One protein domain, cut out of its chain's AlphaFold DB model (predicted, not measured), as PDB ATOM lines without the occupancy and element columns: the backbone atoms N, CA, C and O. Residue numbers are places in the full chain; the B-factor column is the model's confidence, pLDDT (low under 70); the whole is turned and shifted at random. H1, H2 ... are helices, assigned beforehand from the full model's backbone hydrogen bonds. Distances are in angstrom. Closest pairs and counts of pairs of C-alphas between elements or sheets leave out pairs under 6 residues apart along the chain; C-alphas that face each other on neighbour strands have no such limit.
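This is residues 29 to 136 of the 136 residues of an uncharacterized protein of Planktothrix paucivesiculata PCC 9631 (UniProt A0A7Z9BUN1). A compact helical body, in which H4 crosses H2, has one long arm: residues 117 to 136, of which 117 to 134 belong to H6, stick out. H1 and H5 pack on H2. The printed part has 108 residues with six named helices, H1 to H6, no named strand: all helix, loose, radius of gyration of the C-alphas 16.4 A, spans 55 by 33 by 27 A.

H1, residues 31 to 37, touches residues 42 to 45 alone of H2, residues 42 to 55; their closest C-alphas, Ala 35 and Arg 42, are 5.8 A apart. H3, residues 57 to 61, touches H2 only at the corner, C-alphas of Ile 53 and Arg 60 closest at 4.6 A. H4, residues 71 to 86, touches H2 with residues 76 to 80 alone, only just about perpendicular at 73 degrees, C-alphas of Trp 48 and Leu 77 closest at 6.9 A. H5, residues 96 to 103, touches H2 at a shallow tilt of 28 degrees, the same way, C-alphas of Tyr 55 and Ile 102 closest at 6.2 A. H6, residues 110 to 134, only just touches H4, with 3 pairs of C-alphas within 8 A, Phe 72 and Tyr 113 closest at 6.6 A. In H1 to H6 every O i to N i+4 pair is within hydrogen-bond range.

H1 begins at C-alpha 31 (2.274, 37.503, 29.390). H2 is 20.0 A long, H4 22.1 A and H6 36.3 A, ending at C-alpha 134 (9.782, 5.758, 54.876).

The printed part has no cut and no long link. Residues 66, 120 and 123 to 136 have pLDDT under 70.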
ATOM      1  N   VAL A  29       4.332  30.464  27.857       71.69
ATOM      2  CA  VAL A  29       3.638  31.159  28.936       71.69
ATOM      3  C   VAL A  29       3.119  32.498  28.415       71.69
ATOM      4  O   VAL A  29       3.868  33.327  27.888       71.69
ATOM      5  N   ASP A  30       1.817  32.730  28.571       78.00
ATOM      6  CA  ASP A  30       1.198  34.000  28.196       78.00
ATOM      7  C   ASP A  30       1.608  35.129  29.160       78.00
ATOM      8  O   ASP A  30       1.661  34.959  30.383       78.00
ATOM      9  N   LYS A  31       1.844  36.329  28.617       78.00
ATOM     10  CA  LYS A  31       2.274  37.503  29.390       78.00
ATOM     11  C   LYS A  31       1.279  37.928  30.467       78.00
ATOM     12  O   LYS A  31       1.678  38.380  31.541       78.00
ATOM     13  N   LYS A  32      -0.021  37.802  30.197       79.75
ATOM     14  CA  LYS A  32      -1.094  38.086  31.157       79.75
ATOM     15  C   LYS A  32      -1.127  37.039  32.265       79.75
ATOM     16  O   LYS A  32      -1.363  37.393  33.421       79.75
ATOM     17  N   GLU A  33      -0.897  35.779  31.917       83.50
ATOM     18  CA  GLU A  33      -0.870  34.687  32.882       83.50
ATOM     19  C   GLU A  33       0.287  34.865  33.861       83.50
ATOM     20  O   GLU A  33       0.041  35.004  35.057       83.50
ATOM     21  N   LEU A  34       1.515  35.020  33.359       82.69
ATOM     22  CA  LEU A  34       2.683  35.227  34.215       82.69
ATOM     23  C   LEU A  34       2.546  36.490  35.081       82.69
ATOM     24  O   LEU A  34       2.872  36.477  36.263       82.69
ATOM     25  N   ALA A  35       1.998  37.582  34.535       85.69
ATOM     26  CA  ALA A  35       1.724  38.795  35.313       85.69
ATOM     27  C   ALA A  35       0.778  38.535  36.495       85.69
ATOM     28  O   ALA A  35       1.005  39.037  37.598       85.69
ATOM     29  N   THR A  36      -0.263  37.733  36.265       85.56
ATOM     30  CA  THR A  36      -1.228  37.352  37.301       85.56
ATOM     31  C   THR A  36      -0.555  36.496  38.370       85.56
ATOM     32  O   THR A  36      -0.703  36.764  39.559       85.56
ATOM     33  N   GLU A  37       0.238  35.513  37.953       85.00
ATOM     34  CA  GLU A  37       0.925  34.587  38.854       85.00
ATOM     35  C   GLU A  37       1.971  35.276  39.732       85.00
ATOM     36  O   GLU A  37       2.041  35.022  40.932       85.00
ATOM     37  N   LEU A  38       2.743  36.199  39.156       85.06
ATOM     38  CA  LEU A  38       3.747  36.975  39.882       85.06
ATOM     39  C   LEU A  38       3.140  38.146  40.663       85.06
ATOM     40  O   LEU A  38       3.869  38.878  41.337       85.06
ATOM     41  N   ASN A  39       1.826  38.369  40.573       89.19
ATOM     42  CA  ASN A  39       1.156  39.534  41.144       89.19
ATOM     43  C   ASN A  39       1.888  40.845  40.768       89.19
ATOM     44  O   ASN A  39       2.337  41.636  41.614       89.19
ATOM     45  N   ARG A  40       2.111  41.023  39.459       88.50
ATOM     46  CA  ARG A  40       2.786  42.178  38.852       88.50
ATOM     47  C   ARG A  40       1.962  42.740  37.701       88.50
ATOM     48  O   ARG A  40       1.169  42.051  37.073       88.50
ATOM     49  N   SER A  41       2.170  44.021  37.405       89.44
ATOM     50  CA  SER A  41       1.559  44.634  36.226       89.44
ATOM     51  C   SER A  41       2.254  44.161  34.945       89.44
ATOM     52  O   SER A  41       3.458  43.893  34.946       89.44
ATOM     53  N   ARG A  42       1.520  44.130  33.825       85.75
ATOM     54  CA  ARG A  42       2.102  43.840  32.500       85.75
ATOM     55  C   ARG A  42       3.216  44.824  32.135       85.75
ATOM     56  O   ARG A  42       4.211  44.411  31.555       85.75
ATOM     57  N   THR A  43       3.070  46.090  32.526       89.31
ATOM     58  CA  THR A  43       4.080  47.138  32.325       89.31
ATOM     59  C   THR A  43       5.378  46.815  33.057       89.31
ATOM     60  O   THR A  43       6.450  46.946  32.480       89.31
ATOM     61  N   THR A  44       5.292  46.330  34.298       89.88
ATOM     62  CA  THR A  44       6.471  45.916  35.073       89.88
ATOM     63  C   THR A  44       7.209  44.767  34.395       89.88
ATOM     64  O   THR A  44       8.431  44.800  34.308       89.88
ATOM     65  N   LEU A  45       6.482  43.775  33.868       90.88
ATOM     66  CA  LEU A  45       7.124  42.687  33.131       90.88
ATOM     67  C   LEU A  45       7.751  43.164  31.816       90.88
ATOM     68  O   LEU A  45       8.844  42.715  31.499       90.88
ATOM     69  N   SER A  46       7.117  44.091  31.085       90.56
ATOM     70  CA  SER A  46       7.731  44.704  29.894       90.56
ATOM     71  C   SER A  46       9.043  45.422  30.226       90.56
ATOM     72  O   SER A  46      10.012  45.285  29.495       90.56
ATOM     73  N   GLN A  47       9.104  46.146  31.347       92.19
ATOM     74  CA  GLN A  47      10.334  46.825  31.773       92.19
ATOM     75  C   GLN A  47      11.462  45.828  32.066       92.19
ATOM     76  O   GLN A  47      12.609  46.050  31.691       92.19
ATOM     77  N   TRP A  48      11.152  44.715  32.732       93.62
ATOM     78  CA  TRP A  48      12.140  43.669  33.005       93.62
ATOM     79  C   TRP A  48      12.586  42.949  31.733       93.62
ATOM     80  O   TRP A  48      13.770  42.680  31.565       93.62
ATOM     81  N   GLU A  49      11.649  42.686  30.828       92.44
ATOM     82  CA  GLU A  49      11.909  42.142  29.498       92.44
ATOM     83  C   GLU A  49      12.872  43.033  28.702       92.44
ATOM     84  O   GLU A  49      13.865  42.532  28.186       92.44
ATOM     85  N   GLU A  50      12.658  44.350  28.663       93.69
ATOM     86  CA  GLU A  50      13.568  45.293  27.994       93.69
ATOM     87  C   GLU A  50      14.987  45.259  28.584       93.69
ATOM     88  O   GLU A  50      15.973  45.266  27.839       93.69
ATOM     89  N   LEU A  51      15.110  45.162  29.913       94.81
ATOM     90  CA  LEU A  51      16.407  45.010  30.579       94.81
ATOM     91  C   LEU A  51      17.085  43.690  30.193       94.81
ATOM     92  O   LEU A  51      18.273  43.681  29.868       94.81
ATOM     93  N   LEU A  52      16.341  42.584  30.188       94.06
ATOM     94  CA  LEU A  52      16.861  41.267  29.821       94.06
ATOM     95  C   LEU A  52      17.264  41.200  28.344       94.06
ATOM     96  O   LEU A  52      18.323  40.670  28.034       94.06
ATOM     97  N   ILE A  53      16.498  41.806  27.437       93.62
ATOM     98  CA  ILE A  53      16.864  41.920  26.015       93.62
ATOM     99  C   ILE A  53      18.183  42.683  25.849       93.62
ATOM    100  O   ILE A  53      18.989  42.355  24.976       93.62
ATOM    101  N   LYS A  54      18.411  43.712  26.671       93.94
ATOM    102  CA  LYS A  54      19.614  44.545  26.591       93.94
ATOM    103  C   LYS A  54      20.852  43.868  27.180       93.94
ATOM    104  O   LYS A  54      21.935  44.031  26.624       93.94
ATOM    105  N   TYR A  55      20.698  43.143  28.287       93.19
ATOM    106  CA  TYR A  55      21.825  42.684  29.108       93.19
ATOM    107  C   TYR A  55      21.984  41.156  29.199       93.19
ATOM    108  O   TYR A  55      23.015  40.698  29.683       93.19
ATOM    109  N   SER A  56      21.030  40.360  28.703       93.12
ATOM    110  CA  SER A  56      21.156  38.903  28.554       93.12
ATOM    111  C   SER A  56      21.154  38.511  27.066       93.12
ATOM    112  O   SER A  56      20.103  38.523  26.411       93.12
ATOM    113  N   PRO A  57      22.321  38.138  26.502       91.62
ATOM    114  CA  PRO A  57      22.422  37.686  25.114       91.62
ATOM    115  C   PRO A  57      21.541  36.471  24.811       91.62
ATOM    116  O   PRO A  57      20.903  36.420  23.758       91.62
ATOM    117  N   ASP A  58      21.464  35.521  25.746       89.12
ATOM    118  CA  ASP A  58      20.631  34.332  25.599       89.12
ATOM    119  C   ASP A  58      19.151  34.702  25.595       89.12
ATOM    120  O   ASP A  58      18.427  34.279  24.697       89.12
ATOM    121  N   PHE A  59      18.692  35.548  26.523       91.25
ATOM    122  CA  PHE A  59      17.298  35.997  26.531       91.25
ATOM    123  C   PHE A  59      16.924  36.657  25.202       91.25
ATOM    124  O   PHE A  59      15.901  36.317  24.603       91.25
ATOM    125  N   ARG A  60      17.791  37.549  24.701       90.25
ATOM    126  CA  ARG A  60      17.612  38.216  23.408       90.25
ATOM    127  C   ARG A  60      17.553  37.229  22.243       90.25
ATOM    128  O   ARG A  60      16.751  37.427  21.338       90.25
ATOM    129  N   LYS A  61      18.371  36.174  22.253       88.19
ATOM    130  CA  LYS A  61      18.414  35.162  21.185       88.19
ATOM    131  C   LYS A  61      17.084  34.426  21.011       88.19
ATOM    132  O   LYS A  61      16.733  34.082  19.887       88.19
ATOM    133  N   PHE A  62      16.355  34.191  22.100       82.38
ATOM    134  CA  PHE A  62      15.050  33.517  22.069       82.38
ATOM    135  C   PHE A  62      13.867  34.488  22.095       82.38
ATOM    136  O   PHE A  62      12.715  34.057  22.161       82.38
ATOM    137  N   TYR A  63      14.129  35.794  22.070       84.56
ATOM    138  CA  TYR A  63      13.093  36.812  22.093       84.56
ATOM    139  C   TYR A  63      12.455  37.006  20.719       84.56
ATOM    140  O   TYR A  63      13.140  37.246  19.727       84.56
ATOM    141  N   SER A  64      11.123  36.952  20.691       77.94
ATOM    142  CA  SER A  64      10.312  37.269  19.521       77.94
ATOM    143  C   SER A  64       9.204  38.247  19.931       77.94
ATOM    144  O   SER A  64       8.375  37.903  20.782       77.94
ATOM    145  N   PRO A  65       9.168  39.469  19.366       76.81
ATOM    146  CA  PRO A  65       8.141  40.455  19.684       76.81
ATOM    147  C   PRO A  65       6.727  39.901  19.471       76.81
ATOM    148  O   PRO A  65       6.445  39.251  18.466       76.81
ATOM    149  N   GLY A  66       5.825  40.161  20.418       69.56
ATOM    150  CA  GLY A  66       4.419  39.744  20.324       69.56
ATOM    151  C   GLY A  66       4.176  38.236  20.452       69.56
ATOM    152  O   GLY A  66       3.026  37.809  20.385       69.56
ATOM    153  N   SER A  67       5.225  37.437  20.656       74.62
ATOM    154  CA  SER A  67       5.106  36.004  20.923       74.62
ATOM    155  C   SER A  67       4.979  35.748  22.429       74.62
ATOM    156  O   SER A  67       5.549  36.503  23.223       74.62
ATOM    157  N   PRO A  68       4.244  34.706  22.851       76.12
ATOM    158  CA  PRO A  68       4.271  34.264  24.239       76.12
ATOM    159  C   PRO A  68       5.680  33.795  24.630       76.12
ATOM    160  O   PRO A  68       6.475  33.377  23.783       76.12
ATOM    161  N   TRP A  69       5.997  33.891  25.917       80.25
ATOM    162  CA  TRP A  69       7.337  33.611  26.422       80.25
ATOM    163  C   TRP A  69       7.584  32.119  26.534       80.25
ATOM    164  O   TRP A  69       6.706  31.393  26.966       80.25
ATOM    165  N   ASN A  70       8.779  31.646  26.207       83.56
ATOM    166  CA  ASN A  70       9.156  30.270  26.528       83.56
ATOM    167  C   ASN A  70       9.515  30.114  28.019       83.56
ATOM    168  O   ASN A  70       9.689  31.097  28.745       83.56
ATOM    169  N   ASP A  71       9.684  28.870  28.461       82.25
ATOM    170  CA  ASP A  71      10.005  28.550  29.856       82.25
ATOM    171  C   ASP A  71      11.292  29.224  30.361       82.25
ATOM    172  O   ASP A  71      11.358  29.646  31.514       82.25
ATOM    173  N   PHE A  72      12.309  29.379  29.506       86.56
ATOM    174  CA  PHE A  72      13.549  30.072  29.868       86.56
ATOM    175  C   PHE A  72      13.318  31.576  30.092       86.56
ATOM    176  O   PHE A  72      13.853  32.168  31.032       86.56
ATOM    177  N   GLN A  73      12.487  32.205  29.264       88.44
ATOM    178  CA  GLN A  73      12.130  33.613  29.418       88.44
ATOM    179  C   GLN A  73      11.292  33.846  30.674       88.44
ATOM    180  O   GLN A  73      11.559  34.791  31.419       88.44
ATOM    181  N   ALA A  74      10.328  32.961  30.945       87.81
ATOM    182  CA  ALA A  74       9.558  32.986  32.184       87.81
ATOM    183  C   ALA A  74      10.476  32.830  33.407       87.81
ATOM    184  O   ALA A  74      10.415  33.655  34.316       87.81
ATOM    185  N   TYR A  75      11.408  31.871  33.379       88.56
ATOM    186  CA  TYR A  75      12.424  31.681  34.419       88.56
ATOM    187  C   TYR A  75      13.237  32.959  34.695       88.56
ATOM    188  O   TYR A  75      13.397  33.358  35.848       88.56
ATOM    189  N   CYS A  76      13.697  33.658  33.652       91.38
ATOM    190  CA  CYS A  76      14.445  34.907  33.823       91.38
ATOM    191  C   CYS A  76      13.614  36.001  34.518       91.38
ATOM    192  O   CYS A  76      14.120  36.724  35.377       91.38
ATOM    193  N   LEU A  77      12.329  36.119  34.172       91.94
ATOM    194  CA  LEU A  77      11.413  37.068  34.814       91.94
ATOM    195  C   LEU A  77      11.111  36.674  36.267       91.94
ATOM    196  O   LEU A  77      11.027  37.541  37.144       91.94
ATOM    197  N   GLU A  78      10.997  35.376  36.543       90.12
ATOM    198  CA  GLU A  78      10.820  34.840  37.891       90.12
ATOM    199  C   GLU A  78      12.037  35.109  38.784       90.12
ATOM    200  O   GLU A  78      11.858  35.500  39.935       90.12
ATOM    201  N   LEU A  79      13.266  35.021  38.264       89.94
ATOM    202  CA  LEU A  79      14.478  35.386  39.012       89.94
ATOM    203  C   LEU A  79      14.448  36.843  39.493       89.94
ATOM    204  O   LEU A  79      14.754  37.126  40.655       89.94
ATOM    205  N   ILE A  80      14.049  37.776  38.622       92.31
ATOM    206  CA  ILE A  80      13.907  39.196  38.985       92.31
ATOM    207  C   ILE A  80      12.803  39.369  40.033       92.31
ATOM    208  O   ILE A  80      12.954  40.131  40.994       92.31
ATOM    209  N   HIS A  81      11.698  38.637  39.890       91.88
ATOM    210  CA  HIS A  81      10.610  38.647  40.859       91.88
ATOM    211  C   HIS A  81      11.038  38.120  42.240       91.88
ATOM    212  O   HIS A  81      10.768  38.779  43.249       91.88
ATOM    213  N   CYS A  82      11.734  36.982  42.295       89.06
ATOM    214  CA  CYS A  82      12.262  36.384  43.520       89.06
ATOM    215  C   CYS A  82      13.220  37.339  44.234       89.06
ATOM    216  O   CYS A  82      13.061  37.590  45.431       89.06
ATOM    217  N   TRP A  83      14.150  37.949  43.493       91.19
ATOM    218  CA  TRP A  83      15.016  38.996  44.032       91.19
ATOM    219  C   TRP A  83      14.201  40.159  44.610       91.19
ATOM    220  O   TRP A  83      14.404  40.547  45.761       91.19
ATOM    221  N   ARG A  84      13.199  40.659  43.874       87.56
ATOM    222  CA  ARG A  84      12.345  41.767  44.328       87.56
ATOM    223  C   ARG A  84      11.586  41.452  45.621       87.56
ATOM    224  O   ARG A  84      11.408  42.363  46.434       87.56
ATOM    225  N   ILE A  85      11.107  40.217  45.790       87.56
ATOM    226  CA  ILE A  85      10.440  39.756  47.021       87.56
ATOM    227  C   ILE A  85      11.432  39.649  48.183       87.56
ATOM    228  O   ILE A  85      11.075  39.975  49.313       87.56
ATOM    229  N   GLY A  86      12.672  39.229  47.918       84.00
ATOM    230  CA  GLY A  86      13.724  39.134  48.933       84.00
ATOM    231  C   GLY A  86      14.136  40.484  49.534       84.00
ATOM    232  O   GLY A  86      14.690  40.535  50.634       84.00
ATOM    233  N   ILE A  87      13.839  41.591  48.852       85.94
ATOM    234  CA  ILE A  87      14.166  42.938  49.318       85.94
ATOM    235  C   ILE A  87      13.108  43.444  50.300       85.94
ATOM    236  O   ILE A  87      11.950  43.673  49.950       85.94
ATOM    237  N   LYS A  88      13.545  43.719  51.533       77.06
ATOM    238  CA  LYS A  88      12.688  44.238  52.615       77.06
ATOM    239  C   LYS A  88      12.186  45.670  52.372       77.06
ATOM    240  O   LYS A  88      11.215  46.092  52.998       77.06
ATOM    241  N   THR A  89      12.823  46.436  51.484       81.00
ATOM    242  CA  THR A  89      12.428  47.820  51.192       81.00
ATOM    243  C   THR A  89      11.270  47.884  50.190       81.00
ATOM    244  O   THR A  89      11.228  47.208  49.156       81.00
ATOM    245  N   ARG A  90      10.276  48.731  50.498       73.56
ATOM    246  CA  ARG A  90       9.113  48.944  49.618       73.56
ATOM    247  C   ARG A  90       9.458  49.781  48.388       73.56
ATOM    248  O   ARG A  90       8.904  49.522  47.323       73.56
ATOM    249  N   LYS A  91      10.373  50.744  48.524       82.25
ATOM    250  CA  LYS A  91      10.807  51.632  47.445       82.25
ATOM    251  C   LYS A  91      12.233  51.276  47.047       82.25
ATOM    252  O   LYS A  91      13.128  51.298  47.888       82.25
ATOM    253  N   LEU A  92      12.407  50.924  45.781       84.25
ATOM    254  CA  LEU A  92      13.717  50.688  45.195       84.25
ATOM    255  C   LEU A  92      14.256  51.980  44.575       84.25
ATOM    256  O   LEU A  92      13.457  52.814  44.134       84.25
ATOM    257  N   PRO A  93      15.587  52.140  44.518       86.81
ATOM    258  CA  PRO A  93      16.214  53.105  43.629       86.81
ATOM    259  C   PRO A  93      15.710  52.932  42.183       86.81
ATOM    260  O   PRO A  93      15.420  51.796  41.794       86.81
ATOM    261  N   PRO A  94      15.629  54.015  41.387       78.38
ATOM    262  CA  PRO A  94      15.162  53.958  39.999       78.38
ATOM    263  C   PRO A  94      15.868  52.882  39.159       78.38
ATOM    264  O   PRO A  94      15.207  52.144  38.433       78.38
ATOM    265  N   ASP A  95      17.178  52.716  39.354       89.31
ATOM    266  CA  ASP A  95      18.013  51.819  38.547       89.31
ATOM    267  C   ASP A  95      18.222  50.433  39.169       89.31
ATOM    268  O   ASP A  95      18.949  49.610  38.619       89.31
ATOM    269  N   ALA A  96      17.580  50.126  40.299       90.56
ATOM    270  CA  ALA A  96      17.879  48.909  41.057       90.56
ATOM    271  C   ALA A  96      17.667  47.618  40.248       90.56
ATOM    272  O   ALA A  96      18.440  46.673  40.380       90.56
ATOM    273  N   TYR A  97      16.637  47.579  39.396       92.25
ATOM    274  CA  TYR A  97      16.404  46.440  38.505       92.25
ATOM    275  C   TYR A  97      17.501  46.320  37.444       92.25
ATOM    276  O   TYR A  97      17.954  45.216  37.162       92.25
ATOM    277  N   GLN A  98      17.944  47.446  36.880       93.94
ATOM    278  CA  GLN A  98      19.020  47.464  35.896       93.94
ATOM    279  C   GLN A  98      20.340  47.003  36.520       93.94
ATOM    280  O   GLN A  98      20.989  46.129  35.951       93.94
ATOM    281  N   SER A  99      20.708  47.538  37.688       92.62
ATOM    282  CA  SER A  99      21.898  47.106  38.432       92.62
ATOM    283  C   SER A  99      21.852  45.609  38.712       92.62
ATOM    284  O   SER A  99      22.797  44.903  38.374       92.62
ATOM    285  N   TYR A 100      20.718  45.102  39.208       94.00
ATOM    286  CA  TYR A 100      20.548  43.673  39.455       94.00
ATOM    287  C   TYR A 100      20.764  42.832  38.193       94.00
ATOM    288  O   TYR A 100      21.520  41.866  38.240       94.00
ATOM    289  N   VAL A 101      20.143  43.198  37.065       93.38
ATOM    290  CA  VAL A 101      20.280  42.435  35.813       93.38
ATOM    291  C   VAL A 101      21.723  42.444  35.298       93.38
ATOM    292  O   VAL A 101      22.208  41.407  34.857       93.38
ATOM    293  N   ILE A 102      22.421  43.579  35.375       93.19
ATOM    294  CA  ILE A 102      23.815  43.698  34.919       93.19
ATOM    295  C   ILE A 102      24.753  42.879  35.816       93.19
ATOM    296  O   ILE A 102      25.504  42.038  35.323       93.19
ATOM    297  N   GLU A 103      24.686  43.098  37.130       92.44
ATOM    298  CA  GLU A 103      25.543  42.436  38.127       92.44
ATOM    299  C   GLU A 103      25.314  40.919  38.188       92.44
ATOM    300  O   GLU A 103      26.200  40.161  38.579       92.44
ATOM    301  N   ASN A 104      24.123  40.470  37.783       91.00
ATOM    302  CA  ASN A 104      23.728  39.065  37.793       91.00
ATOM    303  C   ASN A 104      23.515  38.506  36.384       91.00
ATOM    304  O   ASN A 104      22.810  37.512  36.224       91.00
ATOM    305  N   SER A 105      24.127  39.118  35.366       87.56
ATOM    306  CA  SER A 105      23.971  38.722  33.958       87.56
ATOM    307  C   SER A 105      24.230  37.228  33.721       87.56
ATOM    308  O   SER A 105      23.494  36.594  32.966       87.56
ATOM    309  N   GLN A 106      25.185  36.633  34.449       86.69
ATOM    310  CA  GLN A 106      25.466  35.196  34.424       86.69
ATOM    311  C   GLN A 106      24.253  34.320  34.776       86.69
ATOM    312  O   GLN A 106      24.118  33.232  34.220       86.69
ATOM    313  N   LEU A 107      23.347  34.771  35.655       87.94
ATOM    314  CA  LEU A 107      22.156  34.009  36.058       87.94
ATOM    315  C   LEU A 107      21.141  33.872  34.918       87.94
ATOM    316  O   LEU A 107      20.413  32.887  34.853       87.94
ATOM    317  N   PHE A 108      21.112  34.829  33.992       90.62
ATOM    318  CA  PHE A 108      20.150  34.874  32.890       90.62
ATOM    319  C   PHE A 108      20.683  34.168  31.640       90.62
ATOM    320  O   PHE A 108      20.585  34.695  30.532       90.62
ATOM    321  N   THR A 109      21.279  32.993  31.821       89.56
ATOM    322  CA  THR A 109      21.841  32.171  30.743       89.56
ATOM    323  C   THR A 109      21.078  30.860  30.614       89.56
ATOM    324  O   THR A 109      20.544  30.323  31.588       89.56
ATOM    325  N   LEU A 110      21.045  30.313  29.400       85.88
ATOM    326  CA  LEU A 110      20.457  28.997  29.150       85.88
ATOM    327  C   LEU A 110      21.159  27.895  29.941       85.88
ATOM    328  O   LEU A 110      20.533  26.896  30.289       85.88
ATOM    329  N   GLU A 111      22.461  28.044  30.167       88.81
ATOM    330  CA  GLU A 111      23.252  27.095  30.941       88.81
ATOM    331  C   GLU A 111      22.746  27.010  32.381       88.81
ATOM    332  O   GLU A 111      22.402  25.921  32.839       88.81
ATOM    333  N   ASN A 112      22.583  28.153  33.054       86.88
ATOM    334  CA  ASN A 112      22.055  28.177  34.417       86.88
ATOM    335  C   ASN A 112      20.613  27.685  34.494       86.88
ATOM    336  O   ASN A 112      20.286  26.895  35.374       86.88
ATOM    337  N   TYR A 113      19.778  28.035  33.517       85.88
ATOM    338  CA  TYR A 113      18.432  27.473  33.422       85.88
ATOM    339  C   TYR A 113      18.433  25.935  33.332       85.88
ATOM    340  O   TYR A 113      17.684  25.262  34.042       85.88
ATOM    341  N   LYS A 114      19.293  25.350  32.488       84.19
ATOM    342  CA  LYS A 114      19.417  23.887  32.361       84.19
ATOM    343  C   LYS A 114      19.946  23.243  33.641       84.19
ATOM    344  O   LYS A 114      19.440  22.189  34.031       84.19
ATOM    345  N   ASN A 115      20.926  23.873  34.288       85.19
ATOM    346  CA  ASN A 115      21.477  23.411  35.558       85.19
ATOM    347  C   ASN A 115      20.402  23.398  36.652       85.19
ATOM    348  O   ASN A 115      20.239  22.378  37.321       85.19
ATOM    349  N   ASP A 116      19.601  24.460  36.767       78.62
ATOM    350  CA  ASP A 116      18.501  24.544  37.734       78.62
ATOM    351  C   ASP A 116      17.433  23.468  37.481       78.62
ATOM    352  O   ASP A 116      17.001  22.793  38.420       78.62
ATOM    353  N   ILE A 117      17.059  23.223  36.215       78.75
ATOM    354  CA  ILE A 117      16.153  22.113  35.862       78.75
ATOM    355  C   ILE A 117      16.736  20.773  36.319       78.75
ATOM    356  O   ILE A 117      16.022  19.939  36.884       78.75
ATOM    357  N   GLN A 118      18.016  20.528  36.042       75.25
ATOM    358  CA  GLN A 118      18.667  19.266  36.374       75.25
ATOM    359  C   GLN A 118      18.752  19.058  37.891       75.25
ATOM    360  O   GLN A 118      18.419  17.974  38.373       75.25
ATOM    361  N   GLN A 119      19.125  20.092  38.646       75.19
ATOM    362  CA  GLN A 119      19.172  20.047  40.108       75.19
ATOM    363  C   GLN A 119      17.785  19.834  40.722       75.19
ATOM    364  O   GLN A 119      17.637  19.057  41.670       75.19
ATOM    365  N   GLN A 120      16.747  20.471  40.172       67.94
ATOM    366  CA  GLN A 120      15.376  20.262  40.633       67.94
ATOM    367  C   GLN A 120      14.925  18.816  40.395       67.94
ATOM    368  O   GLN A 120      14.447  18.174  41.327       67.94
ATOM    369  N   ARG A 121      15.174  18.259  39.201       70.69
ATOM    370  CA  ARG A 121      14.876  16.846  38.891       70.69
ATOM    371  C   ARG A 121      15.592  15.877  39.832       70.69
ATOM    372  O   ARG A 121      14.986  14.908  40.281       70.69
ATOM    373  N   GLN A 122      16.863  16.135  40.138       71.50
ATOM    374  CA  GLN A 122      17.629  15.330  41.093       71.50
ATOM    375  C   GLN A 122      17.029  15.418  42.499       71.50
ATOM    376  O   GLN A 122      16.823  14.390  43.137       71.50
ATOM    377  N   THR A 123      16.673  16.623  42.952       65.56
ATOM    378  CA  THR A 123      16.059  16.815  44.272       65.56
ATOM    379  C   THR A 123      14.709  16.102  44.378       65.56
ATOM    380  O   THR A 123      14.447  15.430  45.375       65.56
ATOM    381  N   ASP A 124      13.857  16.212  43.358       64.00
ATOM    382  CA  ASP A 124      12.548  15.555  43.338       64.00
ATOM    383  C   ASP A 124      12.692  14.024  43.355       64.00
ATOM    384  O   ASP A 124      11.951  13.340  44.065       64.00
ATOM    385  N   ALA A 125      13.690  13.481  42.649       64.06
ATOM    386  CA  ALA A 125      14.015  12.056  42.692       64.06
ATOM    387  C   ALA A 125      14.475  11.615  44.092       64.06
ATOM    388  O   ALA A 125      14.010  10.594  44.598       64.06
ATOM    389  N   THR A 126      15.330  12.399  44.756       64.75
ATOM    390  CA  THR A 126      15.773  12.123  46.131       64.75
ATOM    391  C   THR A 126      14.613  12.167  47.126       64.75
ATOM    392  O   THR A 126      14.511  11.279  47.968       64.75
ATOM    393  N   ILE A 127      13.707  13.146  47.018       62.19
ATOM    394  CA  ILE A 127      12.522  13.250  47.887       62.19
ATOM    395  C   ILE A 127      11.585  12.057  47.678       62.19
ATOM    396  O   ILE A 127      11.087  11.491  48.651       62.19
ATOM    397  N   ASN A 128      11.337  11.661  46.428       56.78
ATOM    398  CA  ASN A 128      10.493  10.504  46.134       56.78
ATOM    399  C   ASN A 128      11.118   9.204  46.650       56.78
ATOM    400  O   ASN A 128      10.416   8.398  47.253       56.78
ATOM    401  N   ASN A 129      12.433   9.036  46.503       58.59
ATOM    402  CA  ASN A 129      13.143   7.888  47.063       58.59
ATOM    403  C   ASN A 129      13.098   7.878  48.598       58.59
ATOM    404  O   ASN A 129      12.872   6.825  49.184       58.59
ATOM    405  N   ALA A 130      13.239   9.033  49.256       56.81
ATOM    406  CA  ALA A 130      13.116   9.136  50.710       56.81
ATOM    407  C   ALA A 130      11.712   8.742  51.203       56.81
ATOM    408  O   ALA A 130      11.591   7.984  52.160       56.81
ATOM    409  N   LYS A 131      10.654   9.173  50.502       56.75
ATOM    410  CA  LYS A 131       9.268   8.778  50.810       56.75
ATOM    411  C   LYS A 131       9.007   7.287  50.604       56.75
ATOM    412  O   LYS A 131       8.221   6.710  51.343       56.75
ATOM    413  N   LEU A 132       9.630   6.676  49.595       52.97
ATOM    414  CA  LEU A 132       9.522   5.236  49.351       52.97
ATOM    415  C   LEU A 132      10.227   4.418  50.439       52.97
ATOM    416  O   LEU A 132       9.734   3.355  50.789       52.97
ATOM    417  N   ILE A 133      11.338   4.922  50.987       53.09
ATOM    418  CA  ILE A 133      12.056   4.289  52.102       53.09
ATOM    419  C   ILE A 133      11.281   4.439  53.421       53.09
ATOM    420  O   ILE A 133      11.236   3.492  54.188       53.09
ATOM    421  N   GLU A 134      10.645   5.585  53.687       51.00
ATOM    422  CA  GLU A 134       9.782   5.758  54.876       51.00
ATOM    423  C   GLU A 134       8.475   4.948  54.813       51.00
ATOM    424  O   GLU A 134       7.865   4.688  55.847       51.00
ATOM    425  N   ALA A 135       8.019   4.584  53.612       55.31
ATOM    426  CA  ALA A 135       6.807   3.795  53.402       55.31
ATOM    427  C   ALA A 135       7.049   2.271  53.358       55.31
ATOM    428  O   ALA A 135       6.073   1.527  53.234       55.31
ATOM    429  N   ALA A 136       8.309   1.822  53.416       49.62
ATOM    430  CA  ALA A 136       8.733   0.419  53.374       49.62
ATOM    431  C   ALA A 136       9.144  -0.085  54.765       49.62
ATOM    432  O   ALA A 136       8.852  -1.267  55.053       49.62
TER     433      ALA A 136